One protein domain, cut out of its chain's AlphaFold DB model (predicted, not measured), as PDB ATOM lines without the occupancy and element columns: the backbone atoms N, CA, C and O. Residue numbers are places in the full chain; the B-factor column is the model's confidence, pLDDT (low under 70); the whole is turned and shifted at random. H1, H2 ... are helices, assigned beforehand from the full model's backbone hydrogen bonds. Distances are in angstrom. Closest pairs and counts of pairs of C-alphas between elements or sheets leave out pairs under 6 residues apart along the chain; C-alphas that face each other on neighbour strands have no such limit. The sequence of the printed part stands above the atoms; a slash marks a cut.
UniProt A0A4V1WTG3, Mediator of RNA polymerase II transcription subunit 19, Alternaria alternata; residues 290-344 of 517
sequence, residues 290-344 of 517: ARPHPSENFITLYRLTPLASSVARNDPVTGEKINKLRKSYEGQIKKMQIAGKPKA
ATOM      1  N   ALA A 290     -36.128 -47.229  -9.618       86.44
ATOM      2  CA  ALA A 290     -36.671 -46.446 -10.720       86.44
ATOM      3  C   ALA A 290     -35.643 -46.364 -11.861       86.44
ATOM      4  O   ALA A 290     -34.495 -45.975 -11.639       86.44
ATOM      5  N   ARG A 291     -36.064 -46.743 -13.075       84.38
ATOM      6  CA  ARG A 291     -35.259 -46.649 -14.298       84.38
ATOM      7  C   ARG A 291     -35.884 -45.623 -15.250       84.38
ATOM      8  O   ARG A 291     -37.086 -45.719 -15.492       84.38
ATOM      9  N   PRO A 292     -35.099 -44.695 -15.826       89.25
ATOM     10  CA  PRO A 292     -33.670 -44.467 -15.574       89.25
ATOM     11  C   PRO A 292     -33.430 -43.862 -14.174       89.25
ATOM     12  O   PRO A 292     -34.282 -43.140 -13.653       89.25
ATOM     13  N   HIS A 293     -32.292 -44.168 -13.545       89.44
ATOM     14  CA  HIS A 293     -32.038 -43.749 -12.158       89.44
ATOM     15  C   HIS A 293     -31.395 -42.347 -12.117       89.44
ATOM     16  O   HIS A 293     -30.448 -42.113 -12.862       89.44
ATOM     17  N   PRO A 294     -31.810 -41.406 -11.244       88.06
ATOM     18  CA  PRO A 294     -31.325 -40.014 -11.270       88.06
ATOM     19  C   PRO A 294     -29.827 -39.821 -10.974       88.06
ATOM     20  O   PRO A 294     -29.309 -38.729 -11.183       88.06
ATOM     21  N   SER A 295     -29.116 -40.852 -10.501       90.44
ATOM     22  CA  SER A 295     -27.647 -40.826 -10.392       90.44
ATOM     23  C   SER A 295     -26.923 -41.180 -11.700       90.44
ATOM     24  O   SER A 295     -25.697 -41.092 -11.757       90.44
ATOM     25  N   GLU A 296     -27.638 -41.637 -12.728       92.75
ATOM     26  CA  GLU A 296     -27.086 -41.940 -14.047       92.75
ATOM     27  C   GLU A 296     -27.014 -40.664 -14.893       92.75
ATOM     28  O   GLU A 296     -27.894 -39.805 -14.856       92.75
ATOM     29  N   ASN A 297     -25.969 -40.532 -15.713       91.88
ATOM     30  CA  ASN A 297     -25.858 -39.388 -16.611       91.88
ATOM     31  C   ASN A 297     -26.791 -39.566 -17.822       91.88
ATOM     32  O   ASN A 297     -26.418 -40.186 -18.822       91.88
ATOM     33  N   PHE A 298     -27.988 -38.979 -17.745       93.31
ATOM     34  CA  PHE A 298     -28.995 -39.020 -18.810       93.31
ATOM     35  C   PHE A 298     -28.501 -38.457 -20.153       93.31
ATOM     36  O   PHE A 298     -28.919 -38.941 -21.204       93.31
ATOM     37  N   ILE A 299     -27.577 -37.487 -20.152       92.31
ATOM     38  CA  ILE A 299     -27.005 -36.926 -21.388       92.31
ATOM     39  C   ILE A 299     -26.209 -38.008 -22.128       92.31
ATOM     40  O   ILE A 299     -26.341 -38.150 -23.343       92.31
ATOM     41  N   THR A 300     -25.437 -38.817 -21.402       93.12
ATOM     42  CA  THR A 300     -24.693 -39.945 -21.978       93.12
ATOM     43  C   THR A 300     -25.618 -41.118 -22.317       93.12
ATOM     44  O   THR A 300     -25.509 -41.680 -23.406       93.12
ATOM     45  N   LEU A 301     -26.555 -41.457 -21.425       94.06
ATOM     46  CA  LEU A 301     -27.478 -42.592 -21.573       94.06
ATOM     47  C   LEU A 301     -28.377 -42.454 -22.813       94.06
ATOM     48  O   LEU A 301     -28.496 -43.396 -23.594       94.06
ATOM     49  N   TYR A 302     -28.921 -41.258 -23.058       94.94
ATOM     50  CA  TYR A 302     -29.709 -40.945 -24.258       94.94
ATOM     51  C   TYR A 302     -28.864 -40.460 -25.450       94.94
ATOM     52  O   TYR A 302     -29.415 -39.983 -26.441       94.94
ATOM     53  N   ARG A 303     -27.528 -40.585 -25.387       94.94
ATOM     54  CA  ARG A 303     -26.581 -40.192 -26.454       94.94
ATOM     55  C   ARG A 303     -26.716 -38.726 -26.901       94.94
ATOM     56  O   ARG A 303     -26.416 -38.382 -28.042       94.94
ATOM     57  N   LEU A 304     -27.120 -37.847 -25.987       94.44
ATOM     58  CA  LEU A 304     -27.301 -36.411 -26.206       94.44
ATOM     59  C   LEU A 304     -25.979 -35.628 -26.170       94.44
ATOM     60  O   LEU A 304     -25.972 -34.444 -26.493       94.44
ATOM     61  N   THR A 305     -24.850 -36.255 -25.825       92.69
ATOM     62  CA  THR A 305     -23.523 -35.611 -25.746       92.69
ATOM     63  C   THR A 305     -23.119 -34.817 -27.004       92.69
ATOM     64  O   THR A 305     -22.648 -33.689 -26.841       92.69
ATOM     65  N   PRO A 306     -23.331 -35.300 -28.251       92.06
ATOM     66  CA  PRO A 306     -23.030 -34.519 -29.456       92.06
ATOM     67  C   PRO A 306     -23.953 -33.303 -29.624       92.06
ATOM     68  O   PRO A 306     -23.519 -32.237 -30.056       92.06
ATOM     69  N   LEU A 307     -25.232 -33.435 -29.250       90.12
ATOM     70  CA  LEU A 307     -26.179 -32.320 -29.271       90.12
ATOM     71  C   LEU A 307     -25.781 -31.268 -28.228       90.12
ATOM     72  O   LEU A 307     -25.706 -30.082 -28.555       90.12
ATOM     73  N   ALA A 308     -25.450 -31.714 -27.012       89.81
ATOM     74  CA  ALA A 308     -24.984 -30.873 -25.920       89.81
ATOM     75  C   ALA A 308     -23.734 -30.080 -26.326       89.81
ATOM     76  O   ALA A 308     -23.767 -28.856 -26.250       89.81
ATOM     77  N   SER A 309     -22.685 -30.720 -26.857       87.25
ATOM     78  CA  SER A 309     -21.489 -30.002 -27.333       87.25
ATOM     79  C   SER A 309     -21.793 -29.026 -28.480       87.25
ATOM     80  O   SER A 309     -21.150 -27.985 -28.601       87.25
ATOM     81  N   SER A 310     -22.804 -29.312 -29.307       87.44
ATOM     82  CA  SER A 310     -23.158 -28.453 -30.437       87.44
ATOM     83  C   SER A 310     -23.914 -27.167 -30.057       87.44
ATOM     84  O   SER A 310     -23.808 -26.191 -30.810       87.44
ATOM     85  N   VAL A 311     -24.640 -27.149 -28.929       87.62
ATOM     86  CA  VAL A 311     -25.486 -26.023 -28.460       87.62
ATOM     87  C   VAL A 311     -25.010 -25.436 -27.115       87.62
ATOM     88  O   VAL A 311     -25.500 -24.387 -26.693       87.62
ATOM     89  N   ALA A 312     -24.040 -26.064 -26.443       87.38
ATOM     90  CA  ALA A 312     -23.472 -25.575 -25.190       87.38
ATOM     91  C   ALA A 312     -22.977 -24.122 -25.298       87.38
ATOM     92  O   ALA A 312     -22.440 -23.687 -26.316       87.38
ATOM     93  N   ARG A 313     -23.137 -23.370 -24.200       87.94
ATOM     94  CA  ARG A 313     -22.655 -21.981 -24.088       87.94
ATOM     95  C   ARG A 313     -21.131 -21.879 -24.151       87.94
ATOM     96  O   ARG A 313     -20.615 -20.855 -24.594       87.94
ATOM     97  N   ASN A 314     -20.447 -22.931 -23.706       87.88
ATOM     98  CA  ASN A 314     -18.999 -23.039 -23.646       87.88
ATOM     99  C   ASN A 314     -18.571 -24.332 -24.349       87.88
ATOM    100  O   ASN A 314     -19.308 -25.319 -24.322       87.88
ATOM    101  N   ASP A 315     -17.385 -24.329 -24.944       84.12
ATOM    102  CA  ASP A 315     -16.767 -25.527 -25.505       84.12
ATOM    103  C   ASP A 315     -16.434 -26.524 -24.379       84.12
ATOM    104  O   ASP A 315     -15.748 -26.137 -23.429       84.12
ATOM    105  N   PRO A 316     -16.886 -27.793 -24.445       80.62
ATOM    106  CA  PRO A 316     -16.523 -28.803 -23.453       80.62
ATOM    107  C   PRO A 316     -15.019 -29.123 -23.396       80.62
ATOM    108  O   PRO A 316     -14.591 -29.705 -22.403       80.62
ATOM    109  N   VAL A 317     -14.225 -28.779 -24.421       81.69
ATOM    110  CA  VAL A 317     -12.775 -29.052 -24.463       81.69
ATOM    111  C   VAL A 317     -11.945 -27.825 -24.087       81.69
ATOM    112  O   VAL A 317     -11.053 -27.930 -23.250       81.69
ATOM    113  N   THR A 318     -12.218 -26.661 -24.686       84.12
ATOM    114  CA  THR A 318     -11.418 -25.438 -24.458       84.12
ATOM    115  C   THR A 318     -11.980 -24.519 -23.369       84.12
ATOM    116  O   THR A 318     -11.284 -23.619 -22.904       84.12
ATOM    117  N   GLY A 319     -13.237 -24.707 -22.954       82.25
ATOM    118  CA  GLY A 319     -13.933 -23.819 -22.017       82.25
ATOM    119  C   GLY A 319     -14.327 -22.456 -22.603       82.25
ATOM    120  O   GLY A 319     -15.028 -21.689 -21.935       82.25
ATOM    121  N   GLU A 320     -13.926 -22.146 -23.841       85.25
ATOM    122  CA  GLU A 320     -14.219 -20.870 -24.492       85.25
ATOM    123  C   GLU A 320     -15.718 -20.682 -24.739       85.25
ATOM    124  O   GLU A 320     -16.462 -21.626 -25.009       85.25
ATOM    125  N   LYS A 321     -16.182 -19.429 -24.682       86.56
ATOM    126  CA  LYS A 321     -17.588 -19.088 -24.911       86.56
ATOM    127  C   LYS A 321     -17.960 -19.279 -26.385       86.56
ATOM    128  O   LYS A 321     -17.709 -18.409 -27.222       86.56
ATOM    129  N   ILE A 322     -18.675 -20.361 -26.677       74.88
ATOM    130  CA  ILE A 322     -19.267 -20.658 -27.982       74.88
ATOM    131  C   ILE A 322     -20.427 -19.674 -28.242       74.88
ATOM    132  O   ILE A 322     -21.603 -19.927 -27.979       74.88
ATOM    133  N   ASN A 323     -20.105 -18.503 -28.801       70.38
ATOM    134  CA  ASN A 323     -21.073 -17.477 -29.218       70.38
ATOM    135  C   ASN A 323     -21.755 -17.835 -30.560       70.38
ATOM    136  O   ASN A 323     -21.745 -17.061 -31.520       70.38
ATOM    137  N   LYS A 324     -22.288 -19.058 -30.648       70.69
ATOM    138  CA  LYS A 324     -22.725 -19.704 -31.898       70.69
ATOM    139  C   LYS A 324     -24.185 -19.439 -32.256       70.69
ATOM    140  O   LYS A 324     -24.525 -19.448 -33.436       70.69
ATOM    141  N   LEU A 325     -25.040 -19.180 -31.263       79.75
ATOM    142  CA  LEU A 325     -26.469 -18.941 -31.463       79.75
ATOM    143  C   LEU A 325     -26.836 -17.478 -31.177       79.75
ATOM    144  O   LEU A 325     -26.550 -16.942 -30.109       79.75
ATOM    145  N   ARG A 326     -27.512 -16.840 -32.136       79.69
ATOM    146  CA  ARG A 326     -28.155 -15.527 -31.967       79.69
ATOM    147  C   ARG A 326     -29.655 -15.726 -31.747       79.69
ATOM    148  O   ARG A 326     -30.218 -16.704 -32.219       79.69
ATOM    149  N   LYS A 327     -30.322 -14.744 -31.126       85.62
ATOM    150  CA  LYS A 327     -31.792 -14.726 -30.941       85.62
ATOM    151  C   LYS A 327     -32.583 -14.806 -32.265       85.62
ATOM    152  O   LYS A 327     -33.758 -15.141 -32.255       85.62
ATOM    153  N   SER A 328     -31.953 -14.469 -33.392       84.81
ATOM    154  CA  SER A 328     -32.537 -14.531 -34.736       84.81
ATOM    155  C   SER A 328     -31.891 -15.636 -35.571       84.81
ATOM    156  O   SER A 328     -30.664 -15.784 -35.572       84.81
ATOM    157  N   TYR A 329     -32.711 -16.330 -36.363       88.06
ATOM    158  CA  TYR A 329     -32.298 -17.330 -37.351       88.06
ATOM    159  C   TYR A 329     -31.506 -16.747 -38.542       88.06
ATOM    160  O   TYR A 329     -30.977 -17.499 -39.357       88.06
ATOM    161  N   GLU A 330     -31.349 -15.423 -38.634       84.75
ATOM    162  CA  GLU A 330     -30.529 -14.739 -39.651       84.75
ATOM    163  C   GLU A 330     -29.099 -15.310 -39.760       84.75
ATOM    164  O   GLU A 330     -28.547 -15.425 -40.855       84.75
ATOM    165  N   GLY A 331     -28.499 -15.722 -38.634       85.38
ATOM    166  CA  GLY A 331     -27.181 -16.370 -38.631       85.38
ATOM    167  C   GLY A 331     -27.162 -17.711 -39.376       85.38
ATOM    168  O   GLY A 331     -26.200 -18.006 -40.082       85.38
ATOM    169  N   GLN A 332     -28.245 -18.486 -39.278       85.81
ATOM    170  CA  GLN A 332     -28.400 -19.748 -39.999       85.81
ATOM    171  C   GLN A 332     -28.648 -19.504 -41.493       85.81
ATOM    172  O   GLN A 332     -28.069 -20.204 -42.317       85.81
ATOM    173  N   ILE A 333     -29.419 -18.473 -41.863       86.62
ATOM    174  CA  ILE A 333     -29.613 -18.116 -43.279       86.62
ATOM    175  C   ILE A 333     -28.278 -17.740 -43.942       86.62
ATOM    176  O   ILE A 333     -27.979 -18.220 -45.033       86.62
ATOM    177  N   LYS A 334     -27.430 -16.970 -43.248       84.94
ATOM    178  CA  LYS A 334     -26.071 -16.645 -43.717       84.94
ATOM    179  C   LYS A 334     -25.197 -17.891 -43.897       84.94
ATOM    180  O   LYS A 334     -24.445 -17.958 -44.864       84.94
ATOM    181  N   LYS A 335     -25.325 -18.895 -43.019       85.69
ATOM    182  CA  LYS A 335     -24.632 -20.189 -43.160       85.69
ATOM    183  C   LYS A 335     -25.115 -20.984 -44.381       85.69
ATOM    184  O   LYS A 335     -24.307 -21.651 -45.011       85.69
ATOM    185  N   MET A 336     -26.404 -20.905 -44.715       87.62
ATOM    186  CA  MET A 336     -26.997 -21.579 -45.882       87.62
ATOM    187  C   MET A 336     -26.739 -20.856 -47.216       87.62
ATOM    188  O   MET A 336     -27.193 -21.337 -48.246       87.62
ATOM    189  N   GLN A 337     -26.038 -19.711 -47.209       85.38
ATOM    190  CA  GLN A 337     -25.686 -18.930 -48.405       85.38
ATOM    191  C   GLN A 337     -26.884 -18.586 -49.317       85.38
ATOM    192  O   GLN A 337     -26.728 -18.410 -50.524       85.38
ATOM    193  N   ILE A 338     -28.083 -18.446 -48.739       85.38
ATOM    194  CA  ILE A 338     -29.281 -18.042 -49.485       85.38
ATOM    195  C   ILE A 338     -29.068 -16.622 -50.018       85.38
ATOM    196  O   ILE A 338     -28.735 -15.712 -49.256       85.38
ATOM    197  N   ALA A 339     -29.261 -16.445 -51.325       82.25
ATOM    198  CA  ALA A 339     -29.070 -15.167 -51.997       82.25
ATOM    199  C   ALA A 339     -30.028 -14.077 -51.476       82.25
ATOM    200  O   ALA A 339     -31.169 -14.344 -51.096       82.25
ATOM    201  N   GLY A 340     -29.559 -12.828 -51.511       84.75
ATOM    202  CA  GLY A 340     -30.318 -11.653 -51.091       84.75
ATOM    203  C   GLY A 340     -30.083 -11.212 -49.646       84.75
ATOM    204  O   GLY A 340     -29.151 -11.637 -48.964       84.75
ATOM    205  N   LYS A 341     -30.931 -10.288 -49.188       81.88
ATOM    206  CA  LYS A 341     -30.893  -9.664 -47.857       81.88
ATOM    207  C   LYS A 341     -32.198  -9.980 -47.107       81.88
ATOM    208  O   LYS A 341     -33.050  -9.101 -46.947       81.88
ATOM    209  N   PRO A 342     -32.393 -11.235 -46.664       80.56
ATOM    210  CA  PRO A 342     -33.625 -11.657 -46.014       80.56
ATOM    211  C   PRO A 342     -33.797 -10.954 -44.667       80.56
ATOM    212  O   PRO A 342     -32.921 -10.989 -43.800       80.56
ATOM    213  N   LYS A 343     -34.958 -10.326 -44.482       82.19
ATOM    214  CA  LYS A 343     -35.361  -9.687 -43.228       82.19
ATOM    215  C   LYS A 343     -36.308 -10.616 -42.478       82.19
ATOM    216  O   LYS A 343     -37.306 -11.056 -43.040       82.19
ATOM    217  N   ALA A 344     -36.018 -10.878 -41.205       81.81
ATOM    218  CA  ALA A 344     -36.921 -11.636 -40.349       81.81
ATOM    219  C   ALA A 344     -38.226 -10.849 -40.127       81.81
ATOM    220  O   ALA A 344     -38.217  -9.776 -39.520       81.81
TER     221      ALA A 344
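Overview. This is residues 290 to 344 of the 517 residues of the protein "Mediator of RNA polymerase II transcription subunit 19" of Alternaria alternata (UniProt A0A4V1WTG3). A drawn-out chain with little regular structure has three short helices strung along its length: H2, with H1 near it, and H3 far off beyond the looping residues 312 to 329. No two helices touch. The printed part has 55 residues, with 17 in the named helices H1, H2 and H3, in that order, under half, and no named strand; the class is all helix. It is extended, spanning 53 by 26 by 16 A, with a radius of gyration of the C-alphas of 16.6 A.

Along the chain. H2, residues 305 to 311, runs 10.2 A from C-alpha 305 at (-23.523, -35.611, -25.746). H1, residues 298 to 301, measures 4.8 A. H3, residues 330 to 335, measures 8.8 A and ends at C-alpha 335 at (-24.632, -20.189, -43.160).

Arrangement. H2 and H1 are close but not clearly touching; their closest C-alphas, of Thr 305 and Ile 299, are 5.7 A apart. H3 is apart from both. Every O i to N i+4 pair is within hydrogen-bond range in H2 and H3; H1 is too short for one.

Size, cuts and confidence. The farthest C-alphas, of Ala 290 and Gly 340, are 53.7 A apart. The H2 to H3 link is long, 18 residues. The printed part has no cut, and no printed residue is under 70 in pLDDT.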